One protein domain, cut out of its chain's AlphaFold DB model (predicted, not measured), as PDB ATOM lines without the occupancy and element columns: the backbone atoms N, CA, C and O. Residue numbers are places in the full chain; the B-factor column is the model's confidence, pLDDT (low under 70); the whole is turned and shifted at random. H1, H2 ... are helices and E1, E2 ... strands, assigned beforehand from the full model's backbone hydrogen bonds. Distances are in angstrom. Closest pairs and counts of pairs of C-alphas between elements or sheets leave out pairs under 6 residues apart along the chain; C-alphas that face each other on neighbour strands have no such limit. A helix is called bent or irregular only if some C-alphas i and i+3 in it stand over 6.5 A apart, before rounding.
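This is residues 77 to 220 of the 318 residues of an uncharacterized protein of Chloroflexi bacterium HGW-Chloroflexi-10 (UniProt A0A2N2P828). One twisted sheet of six strands, with helix H3 crossing one of its faces; H1 runs close to H3 in the opposite way and only grazes the sheet, as does the short H2. A long stretch with no named element, residues 141 to 174, joins H1 to E5, and residues 91 to 96 of the link from E1 to E2 stick out. The printed part has 144 residues, with six named strands and three named helices in the order E1 E2 E3 E4 H1 E5 E6 H2 H3; the sheet's order is E4 E3 E2 E1 E5 E6, antiparallel throughout. The class is mixed, helices and strands, with under half of the residues in named elements. The whole is compact, with a radius of gyration of the C-alphas of 15.9 A and spans of 45 by 38 by 27 A.

E1, residues 77 to 83, E2, residues 100 to 107, E3, residues 111 to 116, and E4, residues 120 to 125, form a meander, each strand the antiparallel neighbour of the one before. N 80 and O 104 of the hairpin E1 and E2 are 2.8 A apart, within hydrogen-bond range, as are N 113 and O 105 of E3 and E2, 2.8 A, and N 114 and O 122 of E3 and E4, 2.9 A. E2 bends by 84 degrees at residue 103. H1, residues 128 to 140, only grazes the sheet with residues 131 to 138. E5, residues 175 to 180, is antiparallel to E1, with N 81 and O 177 2.9 A apart. E6, residues 186 to 191, makes a hairpin with E5, with N 178 and O 188 2.8 A apart; E4 and E6 are the edge strands. H2, residues 192 to 197, only grazes the sheet; it is irregular, C-alphas 193 and 196 being 7.9 A apart. H3, residues 200 to 211, is on the sheet at a height of 10.4 A, over E5 and, only just, with 3 C-alphas, over E6; it runs across the strands, at 84 degrees to E5 on the local plane. H1 and H3 are close but not clearly touching, their closest C-alphas, those of Leu 138 and Ile 205, 6.9 A apart; they run opposite ways at a shallow tilt of 27 degrees. In H1 and H3 every O i to N i+4 pair is within hydrogen-bond range; in H2 0 of 2 are, beside 2 of 3 O i to N i+3 pairs.

E1 begins at C-alpha 77, (243.670, 285.113, 127.406), and is 18.2 A long; H1 is 18.1 A, E4 17.1 A and E6 16.9 A. H3, 16.2 A, ends at C-alpha 211, (231.214, 281.026, 113.497).

The C-alphas farthest apart, those of Gly 163 and Thr 218, are 46.2 A apart. The printed part has no cut. The links E1 to E2 and H1 to E5 are long. Residues 218 to 219 pair antiparallel with residues 122 to 123 of E4. The mean pLDDT of the printed part is 90.1; residues 85 to 90, 95 to 98 and 169 to 172 are under 70.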
ATOM      1  N   ILE A  77     242.675 285.299 128.471       97.44
ATOM      2  CA  ILE A  77     243.670 285.113 127.406       97.44
ATOM      3  C   ILE A  77     243.164 285.684 126.083       97.44
ATOM      4  O   ILE A  77     243.932 286.237 125.297       97.44
ATOM      5  N   PHE A  78     241.864 285.556 125.831       98.19
ATOM      6  CA  PHE A  78     241.214 286.113 124.654       98.19
ATOM      7  C   PHE A  78     239.822 286.620 125.020       98.19
ATOM      8  O   PHE A  78     239.087 285.921 125.713       98.19
ATOM      9  N   ASP A  79     239.435 287.783 124.504       97.56
ATOM     10  CA  ASP A  79     238.066 288.290 124.578       97.56
ATOM     11  C   ASP A  79     237.667 288.958 123.258       97.56
ATOM     12  O   ASP A  79     238.326 289.883 122.781       97.56
ATOM     13  N   TYR A  80     236.576 288.485 122.668       97.69
ATOM     14  CA  TYR A  80     235.866 289.148 121.588       97.69
ATOM     15  C   TYR A  80     234.588 289.745 122.158       97.69
ATOM     16  O   TYR A  80     233.647 289.025 122.505       97.69
ATOM     17  N   TYR A  81     234.544 291.070 122.220       94.69
ATOM     18  CA  TYR A  81     233.500 291.807 122.908       94.69
ATOM     19  C   TYR A  81     233.021 293.013 122.113       94.69
ATOM     20  O   TYR A  81     233.684 293.507 121.202       94.69
ATOM     21  N   VAL A  82     231.839 293.497 122.471       91.62
ATOM     22  CA  VAL A  82     231.244 294.705 121.907       91.62
ATOM     23  C   VAL A  82     231.193 295.781 122.980       91.62
ATOM     24  O   VAL A  82     230.709 295.521 124.074       91.62
ATOM     25  N   VAL A  83     231.672 296.981 122.667       88.44
ATOM     26  CA  VAL A  83     231.568 298.184 123.506       88.44
ATOM     27  C   VAL A  83     230.471 299.080 122.943       88.44
ATOM     28  O   VAL A  83     230.481 299.349 121.745       88.44
ATOM     29  N   GLY A  84     229.548 299.580 123.767       79.38
ATOM     30  CA  GLY A  84     228.435 300.416 123.289       79.38
ATOM     31  C   GLY A  84     227.760 301.285 124.351       79.38
ATOM     32  O   GLY A  84     228.247 301.394 125.470       79.38
ATOM     33  N   ASN A  85     226.626 301.909 124.009       59.62
ATOM     34  CA  ASN A  85     225.757 302.626 124.956       59.62
ATOM     35  C   ASN A  85     224.687 301.673 125.502       59.62
ATOM     36  O   ASN A  85     223.576 301.613 124.981       59.62
ATOM     37  N   LEU A  86     225.016 300.936 126.556       56.56
ATOM     38  CA  LEU A  86     224.018 300.371 127.464       56.56
ATOM     39  C   LEU A  86     224.144 301.167 128.778       56.56
ATOM     40  O   LEU A  86     225.187 301.730 129.055       56.56
ATOM     41  N   ALA A  87     223.078 301.430 129.518       53.69
ATOM     42  CA  ALA A  87     223.195 302.304 130.701       53.69
ATOM     43  C   ALA A  87     223.320 301.489 131.990       53.69
ATOM     44  O   ALA A  87     223.894 301.944 132.978       53.69
ATOM     45  N   ASP A  88     222.795 300.271 131.967       60.44
ATOM     46  CA  ASP A  88     222.485 299.569 133.194       60.44
ATOM     47  C   ASP A  88     223.747 298.879 133.732       60.44
ATOM     48  O   ASP A  88     224.434 298.141 133.025       60.44
ATOM     49  N   PHE A  89     224.038 299.123 135.013       69.00
ATOM     50  CA  PHE A  89     225.099 298.505 135.821       69.00
ATOM     51  C   PHE A  89     226.547 299.012 135.649       69.00
ATOM     52  O   PHE A  89     227.430 298.502 136.337       69.00
ATOM     53  N   MET A  90     226.827 300.018 134.811       69.75
ATOM     54  CA  MET A  90     228.210 300.471 134.527       69.75
ATOM     55  C   MET A  90     229.036 300.849 135.769       69.75
ATOM     56  O   MET A  90     230.246 300.638 135.813       69.75
ATOM     57  N   GLU A  91     228.388 301.421 136.777       70.38
ATOM     58  CA  GLU A  91     229.014 301.907 138.010       70.38
ATOM     59  C   GLU A  91     229.516 300.805 138.949       70.38
ATOM     60  O   GLU A  91     230.251 301.089 139.900       70.38
ATOM     61  N   PHE A  92     229.142 299.554 138.672       73.19
ATOM     62  CA  PHE A  92     229.514 298.405 139.482       73.19
ATOM     63  C   PHE A  92     230.742 297.654 138.952       73.19
ATOM     64  O   PHE A  92     231.037 296.587 139.476       73.19
ATOM     65  N   PHE A  93     231.469 298.172 137.953       74.00
ATOM     66  CA  PHE A  93     232.622 297.486 137.344       74.00
ATOM     67  C   PHE A  93     233.949 298.237 137.504       74.00
ATOM     68  O   PHE A  93     233.976 299.468 137.470       74.00
ATOM     69  N   ASP A  94     235.049 297.486 137.653       70.50
ATOM     70  CA  ASP A  94     236.426 298.009 137.680       70.50
ATOM     71  C   ASP A  94     237.340 297.369 136.606       70.50
ATOM     72  O   ASP A  94     237.530 296.147 136.618       70.50
ATOM     73  N   PRO A  95     237.951 298.164 135.698       66.94
ATOM     74  CA  PRO A  95     237.679 299.590 135.490       66.94
ATOM     75  C   PRO A  95     236.215 299.799 135.082       66.94
ATOM     76  O   PRO A  95     235.597 298.828 134.643       66.94
ATOM     77  N   PRO A  96     235.659 301.026 135.180       61.31
ATOM     78  CA  PRO A  96     234.331 301.331 134.656       61.31
ATOM     79  C   PRO A  96     234.269 300.898 133.193       61.31
ATOM     80  O   PRO A  96     234.806 301.553 132.295       61.31
ATOM     81  N   SER A  97     233.712 299.714 132.968       56.50
ATOM     82  CA  SER A  97     233.783 299.046 131.686       56.50
ATOM     83  C   SER A  97     232.724 299.702 130.824       56.50
ATOM     84  O   SER A  97     231.532 299.546 131.087       56.50
ATOM     85  N   GLY A  98     233.145 300.486 129.831       58.78
ATOM     86  CA  GLY A  98     232.231 300.999 128.815       58.78
ATOM     87  C   GLY A  98     231.471 299.815 128.233       58.78
ATOM     88  O   GLY A  98     232.113 298.951 127.665       58.78
ATOM     89  N   ASN A  99     230.161 299.744 128.458       74.19
ATOM     90  CA  ASN A  99     229.280 298.584 128.261       74.19
ATOM     91  C   ASN A  99     229.839 297.476 127.388       74.19
ATOM     92  O   ASN A  99     229.655 297.479 126.168       74.19
ATOM     93  N   ILE A 100     230.531 296.556 128.049       84.94
ATOM     94  CA  ILE A 100     231.164 295.420 127.410       84.94
ATOM     95  C   ILE A 100     230.133 294.300 127.366       84.94
ATOM     96  O   ILE A 100     229.643 293.853 128.400       84.94
ATOM     97  N   ILE A 101     229.810 293.847 126.161       88.00
ATOM     98  CA  ILE A 101     229.133 292.575 125.936       88.00
ATOM     99  C   ILE A 101     230.158 291.617 125.351       88.00
ATOM    100  O   ILE A 101     230.465 291.667 124.158       88.00
ATOM    101  N   THR A 102     230.684 290.738 126.192       92.75
ATOM    102  CA  THR A 102     231.529 289.626 125.760       92.75
ATOM    103  C   THR A 102     230.724 288.679 124.875       92.75
ATOM    104  O   THR A 102     229.706 288.125 125.283       92.75
ATOM    105  N   ARG A 103     231.187 288.464 123.644       95.31
ATOM    106  CA  ARG A 103     230.611 287.484 122.713       95.31
ATOM    107  C   ARG A 103     231.321 286.142 122.815       95.31
ATOM    108  O   ARG A 103     230.677 285.104 122.687       95.31
ATOM    109  N   LEU A 104     232.626 286.165 123.060       97.81
ATOM    110  CA  LEU A 104     233.454 284.982 123.254       97.81
ATOM    111  C   LEU A 104     234.620 285.350 124.168       97.81
ATOM    112  O   LEU A 104     235.359 286.271 123.853       97.81
ATOM    113  N   VAL A 105     234.822 284.607 125.253       97.94
ATOM    114  CA  VAL A 105     235.982 284.774 126.138       97.94
ATOM    115  C   VAL A 105     236.639 283.433 126.428       97.94
ATOM    116  O   VAL A 105     235.953 282.443 126.680       97.94
ATOM    117  N   LEU A 106     237.967 283.410 126.389       98.31
ATOM    118  CA  LEU A 106     238.805 282.274 126.748       98.31
ATOM    119  C   LEU A 106     239.682 282.662 127.937       98.31
ATOM    120  O   LEU A 106     240.435 283.637 127.875       98.31
ATOM    121  N   TYR A 107     239.580 281.880 129.002       97.62
ATOM    122  CA  TYR A 107     240.329 282.065 130.235       97.62
ATOM    123  C   TYR A 107     241.650 281.288 130.231       97.62
ATOM    124  O   TYR A 107     241.871 280.382 129.422       97.62
ATOM    125  N   ASP A 108     242.526 281.651 131.161       95.38
ATOM    126  CA  ASP A 108     243.838 281.037 131.400       95.38
ATOM    127  C   ASP A 108     243.777 279.550 131.786       95.38
ATOM    128  O   ASP A 108     244.670 278.779 131.440       95.38
ATOM    129  N   ASP A 109     242.692 279.122 132.426       95.38
ATOM    130  CA  ASP A 109     242.406 277.719 132.737       95.38
ATOM    131  C   ASP A 109     241.805 276.922 131.562       95.38
ATOM    132  O   ASP A 109     241.460 275.746 131.705       95.38
ATOM    133  N   GLY A 110     241.678 277.550 130.389       97.06
ATOM    134  CA  GLY A 110     241.129 276.950 129.178       97.06
ATOM    135  C   GLY A 110     239.602 276.926 129.119       97.06
ATOM    136  O   GLY A 110     239.049 276.411 128.142       97.06
ATOM    137  N   GLN A 111     238.891 277.469 130.115       98.00
ATOM    138  CA  GLN A 111     237.448 277.651 130.008       98.00
ATOM    139  C   GLN A 111     237.136 278.692 128.926       98.00
ATOM    140  O   GLN A 111     237.603 279.825 128.949       98.00
ATOM    141  N   LEU A 112     236.292 278.295 127.987       98.50
ATOM    142  CA  LEU A 112     235.726 279.118 126.935       98.50
ATOM    143  C   LEU A 112     234.257 279.379 127.256       98.50
ATOM    144  O   LEU A 112     233.518 278.422 127.499       98.50
ATOM    145  N   LEU A 113     233.819 280.636 127.180       98.06
ATOM    146  CA  LEU A 113     232.409 281.025 127.169       98.06
ATOM    147  C   LEU A 113     232.061 281.681 125.833       98.06
ATOM    148  O   LEU A 113     232.810 282.522 125.348       98.06
ATOM    149  N   ILE A 114     230.915 281.317 125.257       97.50
ATOM    150  CA  ILE A 114     230.375 281.918 124.030       97.50
ATOM    151  C   ILE A 114     228.946 282.370 124.291       97.50
ATOM    152  O   ILE A 114     228.108 281.556 124.695       97.50
ATOM    153  N   ALA A 115     228.667 283.645 124.033       94.06
ATOM    154  CA  ALA A 115     227.322 284.190 124.058       94.06
ATOM    155  C   ALA A 115     226.488 283.562 122.936       94.06
ATOM    156  O   ALA A 115     226.909 283.471 121.780       94.06
ATOM    157  N   VAL A 116     225.276 283.137 123.267       90.94
ATOM    158  CA  VAL A 116     224.289 282.668 122.294       90.94
ATOM    159  C   VAL A 116     223.054 283.565 122.352       90.94
ATOM    160  O   VAL A 116     222.949 284.442 123.206       90.94
ATOM    161  N   ALA A 117     222.125 283.386 121.412       83.06
ATOM    162  CA  ALA A 117     220.907 284.190 121.372       83.06
ATOM    163  C   ALA A 117     220.156 284.144 122.717       83.06
ATOM    164  O   ALA A 117     220.050 283.080 123.332       83.06
ATOM    165  N   GLY A 118     219.620 285.289 123.146       75.94
ATOM    166  CA  GLY A 118     218.884 285.402 124.404       75.94
ATOM    167  C   GLY A 118     219.769 285.613 125.641       75.94
ATOM    168  O   GLY A 118     219.375 285.229 126.736       75.94
ATOM    169  N   GLY A 119     220.977 286.165 125.492       79.56
ATOM    170  CA  GLY A 119     221.789 286.610 126.636       79.56
ATOM    171  C   GLY A 119     222.332 285.469 127.486       79.56
ATOM    172  O   GLY A 119     222.825 285.678 128.594       79.56
ATOM    173  N   THR A 120     222.216 284.240 126.990       89.88
ATOM    174  CA  THR A 120     222.755 283.046 127.632       89.88
ATOM    175  C   THR A 120     224.154 282.762 127.109       89.88
ATOM    176  O   THR A 120     224.547 283.214 126.032       89.88
ATOM    177  N   TYR A 121     224.912 281.975 127.867       94.19
ATOM    178  CA  TYR A 121     226.238 281.536 127.464       94.19
ATOM    179  C   TYR A 121     226.288 280.018 127.388       94.19
ATOM    180  O   TYR A 121     225.637 279.297 128.151       94.19
ATOM    181  N   LYS A 122     227.106 279.525 126.468       96.75
ATOM    182  CA  LYS A 122     227.592 278.151 126.486       96.75
ATOM    183  C   LYS A 122     229.039 278.137 126.932       96.75
ATOM    184  O   LYS A 122     229.773 279.080 126.660       96.75
ATOM    185  N   GLN A 123     229.445 277.047 127.562       98.19
ATOM    186  CA  GLN A 123     230.798 276.845 128.045       98.19
ATOM    187  C   GLN A 123     231.419 275.544 127.555       98.19
ATOM    188  O   GLN A 123     230.718 274.574 127.259       98.19
ATOM    189  N   LYS A 124     232.750 275.521 127.519       98.19
ATOM    190  CA  LYS A 124     233.566 274.316 127.372       98.19
ATOM    191  C   LYS A 124     234.953 274.573 127.952       98.19
ATOM    192  O   LYS A 124     235.488 275.651 127.752       98.19
ATOM    193  N   VAL A 125     235.558 273.588 128.612       98.31
ATOM    194  CA  VAL A 125     237.006 273.615 128.879       98.31
ATOM    195  C   VAL A 125     237.712 273.019 127.666       98.31
ATOM    196  O   VAL A 125     237.460 271.865 127.313       98.31
ATOM    197  N   LEU A 126     238.526 273.821 126.986       98.19
ATOM    198  CA  LEU A 126     239.255 273.389 125.797       98.19
ATOM    199  C   LEU A 126     240.402 272.453 126.178       98.19
ATOM    200  O   LEU A 126     241.110 272.667 127.161       98.19
ATOM    201  N   SER A 127     240.620 271.422 125.363       98.00
ATOM    202  CA  SER A 127     241.873 270.666 125.418       98.00
ATOM    203  C   SER A 127     243.058 271.539 124.983       98.00
ATOM    204  O   SER A 127     242.886 272.552 124.304       98.00
ATOM    205  N   SER A 128     244.286 271.128 125.324       96.62
ATOM    206  CA  SER A 128     245.495 271.861 124.909       96.62
ATOM    207  C   SER A 128     245.581 272.032 123.387       96.62
ATOM    208  O   SER A 128     246.005 273.085 122.914       96.62
ATOM    209  N   ASP A 129     245.147 271.027 122.624       97.94
ATOM    210  CA  ASP A 129     245.175 271.068 121.162       97.94
ATOM    211  C   ASP A 129     244.107 272.010 120.599       97.94
ATOM    212  O   ASP A 129     244.394 272.764 119.673       97.94
ATOM    213  N   GLU A 130     242.903 272.035 121.178       98.12
ATOM    214  CA  GLU A 130     241.852 272.986 120.789       98.12
ATOM    215  C   GLU A 130     242.249 274.428 121.105       98.12
ATOM    216  O   GLU A 130     242.078 275.307 120.265       98.12
ATOM    217  N   PHE A 131     242.829 274.662 122.283       96.75
ATOM    218  CA  PHE A 131     243.328 275.973 122.689       96.75
ATOM    219  C   PHE A 131     244.404 276.484 121.720       96.75
ATOM    220  O   PHE A 131     244.323 277.607 121.224       96.75
ATOM    221  N   LYS A 132     245.399 275.643 121.401       95.81
ATOM    222  CA  LYS A 132     246.453 275.981 120.432       95.81
ATOM    223  C   LYS A 132     245.877 276.215 119.044       95.81
ATOM    224  O   LYS A 132     246.227 277.205 118.419       95.81
ATOM    225  N   SER A 133     244.974 275.345 118.591       97.31
ATOM    226  CA  SER A 133     244.332 275.479 117.279       97.31
ATOM    227  C   SER A 133     243.572 276.799 117.165       97.31
ATOM    228  O   SER A 133     243.697 277.478 116.153       97.31
ATOM    229  N   PHE A 134     242.857 277.205 118.221       97.44
ATOM    230  CA  PHE A 134     242.147 278.481 118.255       97.44
ATOM    231  C   PHE A 134     243.088 279.680 118.067       97.44
ATOM    232  O   PHE A 134     242.825 280.541 117.229       97.44
ATOM    233  N   LEU A 135     244.199 279.727 118.813       95.75
ATOM    234  CA  LEU A 135     245.176 280.818 118.706       95.75
ATOM    235  C   LEU A 135     245.970 280.780 117.393       95.75
ATOM    236  O   LEU A 135     246.266 281.835 116.832       95.75
ATOM    237  N   SER A 136     246.300 279.588 116.892       96.44
ATOM    238  CA  SER A 136     246.972 279.413 115.602       96.44
ATOM    239  C   SER A 136     246.101 279.874 114.440       96.44
ATOM    240  O   SER A 136     246.627 280.471 113.507       96.44
ATOM    241  N   GLU A 137     244.784 279.670 114.496       98.06
ATOM    242  CA  GLU A 137     243.884 280.167 113.453       98.06
ATOM    243  C   GLU A 137     243.894 281.703 113.395       98.06
ATOM    244  O   GLU A 137     244.002 282.279 112.317       98.06
ATOM    245  N   LEU A 138     243.910 282.392 114.546       97.12
ATOM    246  CA  LEU A 138     244.073 283.853 114.581       97.12
ATOM    247  C   LEU A 138     245.401 284.309 113.958       97.12
ATOM    248  O   LEU A 138     245.453 285.342 113.286       97.12
ATOM    249  N   GLU A 139     246.480 283.552 114.170       96.06
ATOM    250  CA  GLU A 139     247.778 283.822 113.550       96.06
ATOM    251  C   GLU A 139     247.748 283.616 112.031       96.06
ATOM    252  O   GLU A 139     248.216 284.487 111.297       96.06
ATOM    253  N   ILE A 140     247.148 282.519 111.557       97.81
ATOM    254  CA  ILE A 140     246.964 282.221 110.128       97.81
ATOM    255  C   ILE A 140     246.141 283.318 109.444       97.81
ATOM    256  O   ILE A 140     246.467 283.735 108.333       97.81
ATOM    257  N   LEU A 141     245.115 283.827 110.126       98.06
ATOM    258  CA  LEU A 141     244.275 284.929 109.655       98.06
ATOM    259  C   LEU A 141     244.965 286.305 109.730       98.06
ATOM    260  O   LEU A 141     244.383 287.308 109.321       98.06
ATOM    261  N   GLY A 142     246.203 286.373 110.228       96.56
ATOM    262  CA  GLY A 142     247.020 287.585 110.221       96.56
ATOM    263  C   GLY A 142     246.735 288.561 111.363       96.56
ATOM    264  O   GLY A 142     247.221 289.692 111.322       96.56
ATOM    265  N   PHE A 143     246.009 288.162 112.414       96.69
ATOM    266  CA  PHE A 143     245.649 289.051 113.531       96.69
ATOM    267  C   PHE A 143     246.869 289.787 114.125       96.69
ATOM    268  O   PHE A 143     246.848 291.002 114.351       96.69
ATOM    269  N   TYR A 144     247.981 289.069 114.310       95.50
ATOM    270  CA  TYR A 144     249.208 289.619 114.896       95.50
ATOM    271  C   TYR A 144     250.093 290.426 113.928       95.50
ATOM    272  O   TYR A 144     251.132 290.942 114.352       95.50
ATOM    273  N   SER A 145     249.706 290.566 112.658       95.56
ATOM    274  CA  SER A 145     250.352 291.484 111.705       95.56
ATOM    275  C   SER A 145     249.596 292.796 111.503       95.56
ATOM    276  O   SER A 145     250.171 293.733 110.965       95.56
ATOM    277  N   LEU A 146     248.344 292.892 111.954       95.81
ATOM    278  CA  LEU A 146     247.511 294.078 111.744       95.81
ATOM    279  C   LEU A 146     247.826 295.191 112.743       95.81
ATOM    280  O   LEU A 146     247.885 294.952 113.948       95.81
ATOM    281  N   GLU A 147     247.993 296.414 112.258       92.94
ATOM    282  CA  GLU A 147     248.156 297.594 113.101       92.94
ATOM    283  C   GLU A 147     246.863 298.407 113.109       92.94
ATOM    284  O   GLU A 147     246.134 298.464 112.122       92.94
ATOM    285  N   SER A 148     246.547 299.019 114.248       93.75
ATOM    286  CA  SER A 148     245.435 299.957 114.333       93.75
ATOM    287  C   SER A 148     245.844 301.183 115.111       93.75
ATOM    288  O   SER A 148     246.407 301.094 116.204       93.75
ATOM    289  N   ASN A 149     245.506 302.343 114.561       91.25
ATOM    290  CA  ASN A 149     245.700 303.613 115.246       91.25
ATOM    291  C   ASN A 149     244.533 303.952 116.197       91.25
ATOM    292  O   ASN A 149     244.592 304.988 116.861       91.25
ATOM    293  N   GLN A 150     243.485 303.111 116.247       89.12
ATOM    294  CA  GLN A 150     242.281 303.234 117.087       89.12
ATOM    295  C   GLN A 150     241.455 304.517 116.864       89.12
ATOM    296  O   GLN A 150     240.532 304.813 117.625       89.12
ATOM    297  N   LYS A 151     241.770 305.292 115.820       89.62
ATOM    298  CA  LYS A 151     241.035 306.501 115.426       89.62
ATOM    299  C   LYS A 151     239.928 306.203 114.420       89.62
ATOM    300  O   LYS A 151     239.099 307.079 114.205       89.62
ATOM    301  N   HIS A 152     239.916 305.007 113.819       89.12
ATOM    302  CA  HIS A 152     238.903 304.565 112.856       89.12
ATOM    303  C   HIS A 152     238.716 305.569 111.707       89.12
ATOM    304  O   HIS A 152     237.623 306.063 111.436       89.12
ATOM    305  N   ASN A 153     239.827 305.916 111.066       91.44
ATOM    306  CA  ASN A 153     239.913 306.923 110.015       91.44
ATOM    307  C   ASN A 153     240.729 306.371 108.826       91.44
ATOM    308  O   ASN A 153     241.229 305.250 108.906       91.44
ATOM    309  N   PRO A 154     240.928 307.123 107.729       92.69
ATOM    310  CA  PRO A 154     241.637 306.614 106.552       92.69
ATOM    311  C   PRO A 154     243.106 306.236 106.759       92.69
ATOM    312  O   PRO A 154     243.710 305.698 105.839       92.69
ATOM    313  N   THR A 155     243.697 306.549 107.916       93.25
ATOM    314  CA  THR A 155     245.071 306.157 108.263       93.25
ATOM    315  C   THR A 155     245.116 304.917 109.157       93.25
ATOM    316  O   THR A 155     246.161 304.622 109.727       93.25
ATOM    317  N   ASP A 156     243.969 304.289 109.424       95.12
ATOM    318  CA  ASP A 156     243.841 303.085 110.244       95.12
ATOM    319  C   ASP A 156     243.845 301.861 109.319       95.12
ATOM    320  O   ASP A 156     242.913 301.683 108.531       95.12
ATOM    321  N   ASP A 157     244.888 301.032 109.411       95.00
ATOM    322  CA  ASP A 157     245.153 299.935 108.466       95.00
ATOM    323  C   ASP A 157     244.097 298.821 108.514       95.00
ATOM    324  O   ASP A 157     244.068 297.947 107.651       95.00
ATOM    325  N   LEU A 158     243.175 298.868 109.482       96.88
ATOM    326  CA  LEU A 158     242.017 297.976 109.536       96.88
ATOM    327  C   LEU A 158     240.972 298.263 108.440       96.88
ATOM    328  O   LEU A 158     240.084 297.435 108.211       96.88
ATOM    329  N   TYR A 159     241.048 299.418 107.770       96.69
ATOM    330  CA  TYR A 159     240.034 299.877 106.824       96.69
ATOM    331  C   TYR A 159     240.619 300.244 105.459       96.69
ATOM    332  O   TYR A 159     241.662 300.876 105.338       96.69
ATOM    333  N   ASN A 160     239.854 299.949 104.414       96.19
ATOM    334  CA  ASN A 160     240.014 300.501 103.081       96.19
ATOM    335  C   ASN A 160     238.753 301.294 102.709       96.19
ATOM    336  O   ASN A 160     237.747 300.739 102.269       96.19
ATOM    337  N   PHE A 161     238.810 302.614 102.885       93.69
ATOM    338  CA  PHE A 161     237.675 303.499 102.604       93.69
ATOM    339  C   PHE A 161     237.452 303.781 101.114       93.69
ATOM    340  O   PHE A 161     236.418 304.348 100.768       93.69
ATOM    341  N   GLU A 162     238.399 303.452 100.228       91.94
ATOM    342  CA  GLU A 162     238.301 303.718  98.779       91.94
ATOM    343  C   GLU A 162     237.916 305.176  98.430       91.94
ATOM    344  O   GLU A 162     237.184 305.438  97.477       91.94
ATOM    345  N   GLY A 163     238.357 306.144  99.241       87.00
ATOM    346  CA  GLY A 163     238.007 307.560  99.070       87.00
ATOM    347  C   GLY A 163     236.579 307.945  99.489       87.00
ATOM    348  O   GLY A 163     236.194 309.094  99.301       87.00
ATOM    349  N   LYS A 164     235.805 307.028 100.081       86.62
ATOM    350  CA  LYS A 164     234.426 307.237 100.571       86.62
ATOM    351  C   LYS A 164     234.366 307.468 102.085       86.62
ATOM    352  O   LYS A 164     233.386 307.109 102.733       86.62
ATOM    353  N   TYR A 165     235.436 308.004 102.669       88.31
ATOM    354  CA  TYR A 165     235.456 308.298 104.098       88.31
ATOM    355  C   TYR A 165     234.596 309.522 104.394       88.31
ATOM    356  O   TYR A 165     234.898 310.630 103.946       88.31
ATOM    357  N   GLU A 166     233.571 309.314 105.205       82.69
ATOM    358  CA  GLU A 166     232.840 310.376 105.872       82.69
ATOM    359  C   GLU A 166     233.100 310.232 107.364       82.69
ATOM    360  O   GLU A 166     232.887 309.163 107.936       82.69
ATOM    361  N   GLU A 167     233.596 311.298 107.994       82.25
ATOM    362  CA  GLU A 167     233.792 311.304 109.438       82.25
ATOM    363  C   GLU A 167     232.431 311.161 110.120       82.25
ATOM    364  O   GLU A 167     231.602 312.077 110.125       82.25
ATOM    365  N   VAL A 168     232.209 309.997 110.721       74.44
ATOM    366  CA  VAL A 168     231.039 309.740 111.547       74.44
ATOM    367  C   VAL A 168     231.230 310.515 112.848       74.44
ATOM    368  O   VAL A 168     231.875 310.059 113.785       74.44
ATOM    369  N   LYS A 169     230.645 311.714 112.913       66.81
ATOM    370  CA  LYS A 169     230.595 312.553 114.128       66.81
ATOM    371  C   LYS A 169     229.615 312.032 115.185       66.81
ATOM    372  O   LYS A 169     229.231 312.777 116.086       66.81
ATOM    373  N   VAL A 170     229.135 310.799 115.041       57.50
ATOM    374  CA  VAL A 170     228.111 310.256 115.928       57.50
ATOM    375  C   VAL A 170     228.737 310.057 117.305       57.50
ATOM    376  O   VAL A 170     229.698 309.313 117.482       57.50
ATOM    377  N   ILE A 171     228.181 310.764 118.287       57.59
ATOM    378  CA  ILE A 171     228.398 310.488 119.703       57.59
ATOM    379  C   ILE A 171     227.629 309.196 119.989       57.59
ATOM    380  O   ILE A 171     226.436 309.228 120.280       57.59
ATOM    381  N   GLY A 172     228.297 308.060 119.816       65.62
ATOM    382  CA  GLY A 172     227.708 306.739 120.008       65.62
ATOM    383  C   GLY A 172     227.938 305.805 118.826       65.62
ATOM    384  O   GLY A 172     228.164 306.231 117.696       65.62
ATOM    385  N   GLY A 173     227.898 304.515 119.128       77.81
ATOM    386  CA  GLY A 173     228.050 303.427 118.174       77.81
ATOM    387  C   GLY A 173     228.741 302.234 118.820       77.81
ATOM    388  O   GLY A 173     229.480 302.391 119.797       77.81
ATOM    389  N   LEU A 174     228.460 301.038 118.313       88.50
ATOM    390  CA  LEU A 174     229.101 299.824 118.791       88.50
ATOM    391  C   LEU A 174     230.529 299.712 118.245       88.50
ATOM    392  O   LEU A 174     230.792 299.952 117.062       88.50
ATOM    393  N   LYS A 175     231.458 299.306 119.107       91.50
ATOM    394  CA  LYS A 175     232.801 298.879 118.715       91.50
ATOM    395  C   LYS A 175     232.948 297.393 118.960       91.50
ATOM    396  O   LYS A 175     232.691 296.937 120.065       91.50
ATOM    397  N   TYR A 176     233.402 296.660 117.958       94.75
ATOM    398  CA  TYR A 176     233.716 295.241 118.063       94.75
ATOM    399  C   TYR A 176     235.211 295.123 118.326       94.75
ATOM    400  O   TYR A 176     236.009 295.524 117.481       94.75
ATOM    401  N   CYS A 177     235.585 294.634 119.499       96.00
ATOM    402  CA  CYS A 177     236.961 294.575 119.963       96.00
ATOM    403  C   CYS A 177     237.413 293.130 120.142       96.00
ATOM    404  O   CYS A 177     236.662 292.289 120.626       96.00
ATOM    405  N   ILE A 178     238.655 292.863 119.754       97.50
ATOM    406  CA  ILE A 178     239.332 291.581 119.896       97.50
ATOM    407  C   ILE A 178     240.583 291.831 120.727       97.50
ATOM    408  O   ILE A 178     241.538 292.451 120.251       97.50
ATOM    409  N   LEU A 179     240.566 291.340 121.958       96.56
ATOM    410  CA  LEU A 179     241.683 291.344 122.885       96.56
ATOM    411  C   LEU A 179     242.325 289.958 122.905       96.56
ATOM    412  O   LEU A 179     241.653 288.959 123.140       96.56
ATOM    413  N   VAL A 180     243.637 289.914 122.715       96.62
ATOM    414  CA  VAL A 180     244.496 288.797 123.106       96.62
ATOM    415  C   VAL A 180     245.408 289.318 124.205       96.62
ATOM    416  O   VAL A 180     246.137 290.282 123.973       96.62
ATOM    417  N   ASP A 181     245.389 288.685 125.370       93.50
ATOM    418  CA  ASP A 181     246.293 288.966 126.487       93.50
ATOM    419  C   ASP A 181     247.144 287.717 126.768       93.50
ATOM    420  O   ASP A 181     246.864 286.887 127.629       93.50
ATOM    421  N   ALA A 182     248.155 287.538 125.919       85.62
ATOM    422  CA  ALA A 182     249.111 286.431 125.938       85.62
ATOM    423  C   ALA A 182     250.506 286.958 125.540       85.62
ATOM    424  O   ALA A 182     250.725 288.168 125.504       85.62
ATOM    425  N   ASP A 183     251.443 286.076 125.168       82.50
ATOM    426  CA  ASP A 183     252.829 286.435 124.800       82.50
ATOM    427  C   ASP A 183     252.939 287.578 123.770       82.50
ATOM    428  O   ASP A 183     253.919 288.323 123.747       82.50
ATOM    429  N   ARG A 184     251.927 287.731 122.906       85.81
ATOM    430  CA  ARG A 184     251.805 288.817 121.923       85.81
ATOM    431  C   ARG A 184     250.515 289.602 122.148       85.81
ATOM    432  O   ARG A 184     249.638 289.605 121.283       85.81
ATOM    433  N   ALA A 185     250.413 290.246 123.310       91.50
ATOM    434  CA  ALA A 185     249.236 291.018 123.688       91.50
ATOM    435  C   ALA A 185     248.851 292.051 122.614       91.50
ATOM    436  O   ALA A 185     249.699 292.764 122.064       91.50
ATOM    437  N   ARG A 186     247.560 292.107 122.285       94.12
ATOM    438  CA  ARG A 186     247.026 292.953 121.218       94.12
ATOM    439  C   ARG A 186     245.543 293.212 121.425       94.12
ATOM    440  O   ARG A 186     244.800 292.302 121.766       94.12
ATOM    441  N   ASN A 187     245.117 294.440 121.150       95.12
ATOM    442  CA  ASN A 187     243.709 294.816 121.136       95.12
ATOM    443  C   ASN A 187     243.384 295.550 119.831       95.12
ATOM    444  O   ASN A 187     243.957 296.608 119.560       95.12
ATOM    445  N   LEU A 188     242.496 294.982 119.018       96.50
ATOM    446  CA  LEU A 188     241.999 295.594 117.784       96.50
ATOM    447  C   LEU A 188     240.511 295.869 117.945       96.50
ATOM    448  O   LEU A 188     239.760 294.953 118.258       96.50
ATOM    449  N   CYS A 189     240.079 297.102 117.689       95.12
ATOM    450  CA  CYS A 189     238.668 297.464 117.719       95.12
ATOM    451  C   CYS A 189     238.241 298.008 116.361       95.12
ATOM    452  O   CYS A 189     238.961 298.794 115.743       95.12
ATOM    453  N   VAL A 190     237.043 297.636 115.923       95.06
ATOM    454  CA  VAL A 190     236.417 298.187 114.723       95.06
ATOM    455  C   VAL A 190     235.100 298.865 115.050       95.06
ATOM    456  O   VAL A 190     234.358 298.410 115.916       95.06
ATOM    457  N   HIS A 191     234.804 299.958 114.357       92.69
ATOM    458  CA  HIS A 191     233.577 300.719 114.560       92.69
ATOM    459  C   HIS A 191     232.452 300.187 113.670       92.69
ATOM    460  O   HIS A 191     232.662 299.977 112.473       92.69
ATOM    461  N   GLU A 192     231.243 300.034 114.218       92.50
ATOM    462  CA  GLU A 192     230.086 299.495 113.487       92.50
ATOM    463  C   GLU A 192     229.798 300.243 112.176       92.50
ATOM    464  O   GLU A 192     229.503 299.641 111.146       92.50
ATOM    465  N   SER A 193     229.956 301.568 112.188       91.31
ATOM    466  CA  SER A 193     229.659 302.432 111.041       91.31
ATOM    467  C   SER A 193     230.602 302.204 109.858       91.31
ATOM    468  O   SER A 193     230.308 302.641 108.747       91.31
ATOM    469  N   TYR A 194     231.729 301.523 110.080       93.69
ATOM    470  CA  TYR A 194     232.762 301.302 109.074       93.69
ATOM    471  C   TYR A 194     232.968 299.824 108.720       93.69
ATOM    472  O   TYR A 194     233.895 299.509 107.977       93.69
ATOM    473  N   LEU A 195     232.091 298.916 109.173       94.00
ATOM    474  CA  LEU A 195     232.216 297.472 108.909       94.00
ATOM    475  C   LEU A 195     232.336 297.138 107.412       94.00
ATOM    476  O   LEU A 195     233.099 296.256 107.017       94.00
ATOM    477  N   GLN A 196     231.632 297.878 106.550       94.38
ATOM    478  CA  GLN A 196     231.702 297.683 105.098       94.38
ATOM    479  C   GLN A 196     233.099 297.964 104.513       94.38
ATOM    480  O   GLN A 196     233.494 297.315 103.541       94.38
ATOM    481  N   PHE A 197     233.864 298.862 105.143       96.56
ATOM    482  CA  PHE A 197     235.200 299.283 104.718       96.56
ATOM    483  C   PHE A 197     236.322 298.421 105.294       96.56
ATOM    484  O   PHE A 197     237.481 298.673 104.990       96.56
ATOM    485  N   LEU A 198     236.022 297.412 106.112       97.31
ATOM    486  CA  LEU A 198     237.061 296.547 106.661       97.31
ATOM    487  C   LEU A 198     237.842 295.835 105.557       97.31
ATOM    488  O   LEU A 198     237.259 295.362 104.569       97.31
ATOM    489  N   ILE A 199     239.153 295.731 105.758       97.81
ATOM    490  CA  ILE A 199     240.010 294.894 104.920       97.81
ATOM    491  C   ILE A 199     239.588 293.412 105.027       97.81
ATOM    492  O   ILE A 199     238.972 293.018 106.028       97.81
ATOM    493  N   PRO A 200     239.872 292.580 104.008       97.69
ATOM    494  CA  PRO A 200     239.493 291.167 104.009       97.69
ATOM    495  C   PRO A 200     239.956 290.393 105.250       97.69
ATOM    496  O   PRO A 200     239.212 289.565 105.762       97.69
ATOM    497  N   GLU A 201     241.147 290.688 105.762       97.88
ATOM    498  CA  GLU A 201     241.761 290.029 106.913       97.88
ATOM    499  C   GLU A 201     240.887 290.170 108.165       97.88
ATOM    500  O   GLU A 201     240.499 289.169 108.763       97.88
ATOM    501  N   ILE A 202     240.477 291.394 108.519       98.00
ATOM    502  CA  ILE A 202     239.585 291.612 109.667       98.00
ATOM    503  C   ILE A 202     238.205 290.993 109.432       98.00
ATOM    504  O   ILE A 202     237.639 290.419 110.360       98.00
ATOM    505  N   LYS A 203     237.663 291.066 108.207       98.00
ATOM    506  CA  LYS A 203     236.379 290.419 107.882       98.00
ATOM    507  C   LYS A 203     236.437 288.912 108.138       98.00
ATOM    508  O   LYS A 203     235.535 288.380 108.778       98.00
ATOM    509  N   ASN A 204     237.511 288.255 107.704       98.38
ATOM    510  CA  ASN A 204     237.713 286.823 107.915       98.38
ATOM    511  C   ASN A 204     237.906 286.485 109.402       98.38
ATOM    512  O   ASN A 204     237.358 285.491 109.865       98.38
ATOM    513  N   ILE A 205     238.625 287.321 110.163       98.50
ATOM    514  CA  ILE A 205     238.780 287.149 111.619       98.50
ATOM    515  C   ILE A 205     237.425 287.252 112.325       98.50
ATOM    516  O   ILE A 205     237.075 286.366 113.100       98.50
ATOM    517  N   LEU A 206     236.641 288.299 112.053       97.88
ATOM    518  CA  LEU A 206     235.321 288.468 112.667       97.88
ATOM    519  C   LEU A 206     234.375 287.327 112.289       97.88
ATOM    520  O   LEU A 206     233.684 286.805 113.158       97.88
ATOM    521  N   GLN A 207     234.396 286.894 111.025       97.75
ATOM    522  CA  GLN A 207     233.621 285.742 110.574       97.75
ATOM    523  C   GLN A 207     234.024 284.465 111.321       97.75
ATOM    524  O   GLN A 207     233.155 283.769 111.840       97.75
ATOM    525  N   TYR A 208     235.326 284.179 111.422       98.38
ATOM    526  CA  TYR A 208     235.831 283.041 112.189       98.38
ATOM    527  C   TYR A 208     235.324 283.074 113.635       98.38
ATOM    528  O   TYR A 208     234.806 282.073 114.121       98.38
ATOM    529  N   LEU A 209     235.403 284.227 114.305       98.00
ATOM    530  CA  LEU A 209     234.945 284.386 115.687       98.00
ATOM    531  C   LEU A 209     233.423 284.239 115.841       98.00
ATOM    532  O   LEU A 209     232.966 283.635 116.811       98.00
ATOM    533  N   ASP A 210     232.638 284.751 114.893       95.88
ATOM    534  CA  ASP A 210     231.174 284.625 114.880       95.88
ATOM    535  C   ASP A 210     230.709 283.176 114.624       95.88
ATOM    536  O   ASP A 210     229.653 282.742 115.109       95.88
ATOM    537  N   GLU A 211     231.494 282.415 113.861       96.69
ATOM    538  CA  GLU A 211     231.214 281.026 113.497       96.69
ATOM    539  C   GLU A 211     231.834 280.006 114.466       96.69
ATOM    540  O   GLU A 211     231.380 278.858 114.512       96.69
ATOM    541  N   TYR A 212     232.820 280.409 115.277       97.75
ATOM    542  CA  TYR A 212     233.551 279.522 116.177       97.75
ATOM    543  C   TYR A 212     232.634 278.899 117.232       97.75
ATOM    544  O   TYR A 212     232.160 279.552 118.160       97.75
ATOM    545  N   LYS A 213     232.370 277.598 117.084       96.12
ATOM    546  CA  LYS A 213     231.499 276.813 117.969       96.12
ATOM    547  C   LYS A 213     232.092 275.414 118.133       96.12
ATOM    548  O   LYS A 213     231.744 274.518 117.358       96.12
ATOM    549  N   PRO A 214     233.004 275.199 119.099       96.69
ATOM    550  CA  PRO A 214     233.610 273.889 119.285       96.69
ATOM    551  C   PRO A 214     232.549 272.848 119.662       96.69
ATOM    552  O   PRO A 214     231.535 273.149 120.295       96.69
ATOM    553  N   ALA A 215     232.773 271.590 119.288       96.56
ATOM    554  CA  ALA A 215     231.852 270.513 119.638       96.56
ATOM    555  C   ALA A 215     231.828 270.268 121.157       96.56
ATOM    556  O   ALA A 215     232.835 270.448 121.841       96.56
ATOM    557  N   GLY A 216     230.696 269.800 121.689       97.06
ATOM    558  CA  GLY A 216     230.587 269.397 123.098       97.06
ATOM    559  C   GLY A 216     230.462 270.548 124.101       97.06
ATOM    560  O   GLY A 216     230.764 270.355 125.273       97.06
ATOM    561  N   MET A 217     230.031 271.737 123.670       97.75
ATOM    562  CA  MET A 217     229.685 272.809 124.607       97.75
ATOM    563  C   MET A 217     228.430 272.478 125.422       97.75
ATOM    564  O   MET A 217     227.456 271.936 124.894       97.75
ATOM    565  N   THR A 218     228.418 272.903 126.682       97.31
ATOM    566  CA  THR A 218     227.280 272.785 127.604       97.31
ATOM    567  C   THR A 218     226.739 274.168 127.976       97.31
ATOM    568  O   THR A 218     227.433 275.162 127.773       97.31
ATOM    569  N   PRO A 219     225.520 274.288 128.527       95.44
ATOM    570  CA  PRO A 219     225.062 275.550 129.104       95.44
ATOM    571  C   PRO A 219     226.014 276.070 130.193       95.44
ATOM    572  O   PRO A 219     226.607 275.289 130.948       95.44
ATOM    573  N   TYR A 220     226.169 277.389 130.262       95.12
ATOM    574  CA  TYR A 220     226.829 278.074 131.368       95.12
ATOM    575  C   TYR A 220     225.783 278.529 132.384       95.12
ATOM    576  O   TYR A 220     224.801 279.170 132.018       95.12
TER     577      TYR A 220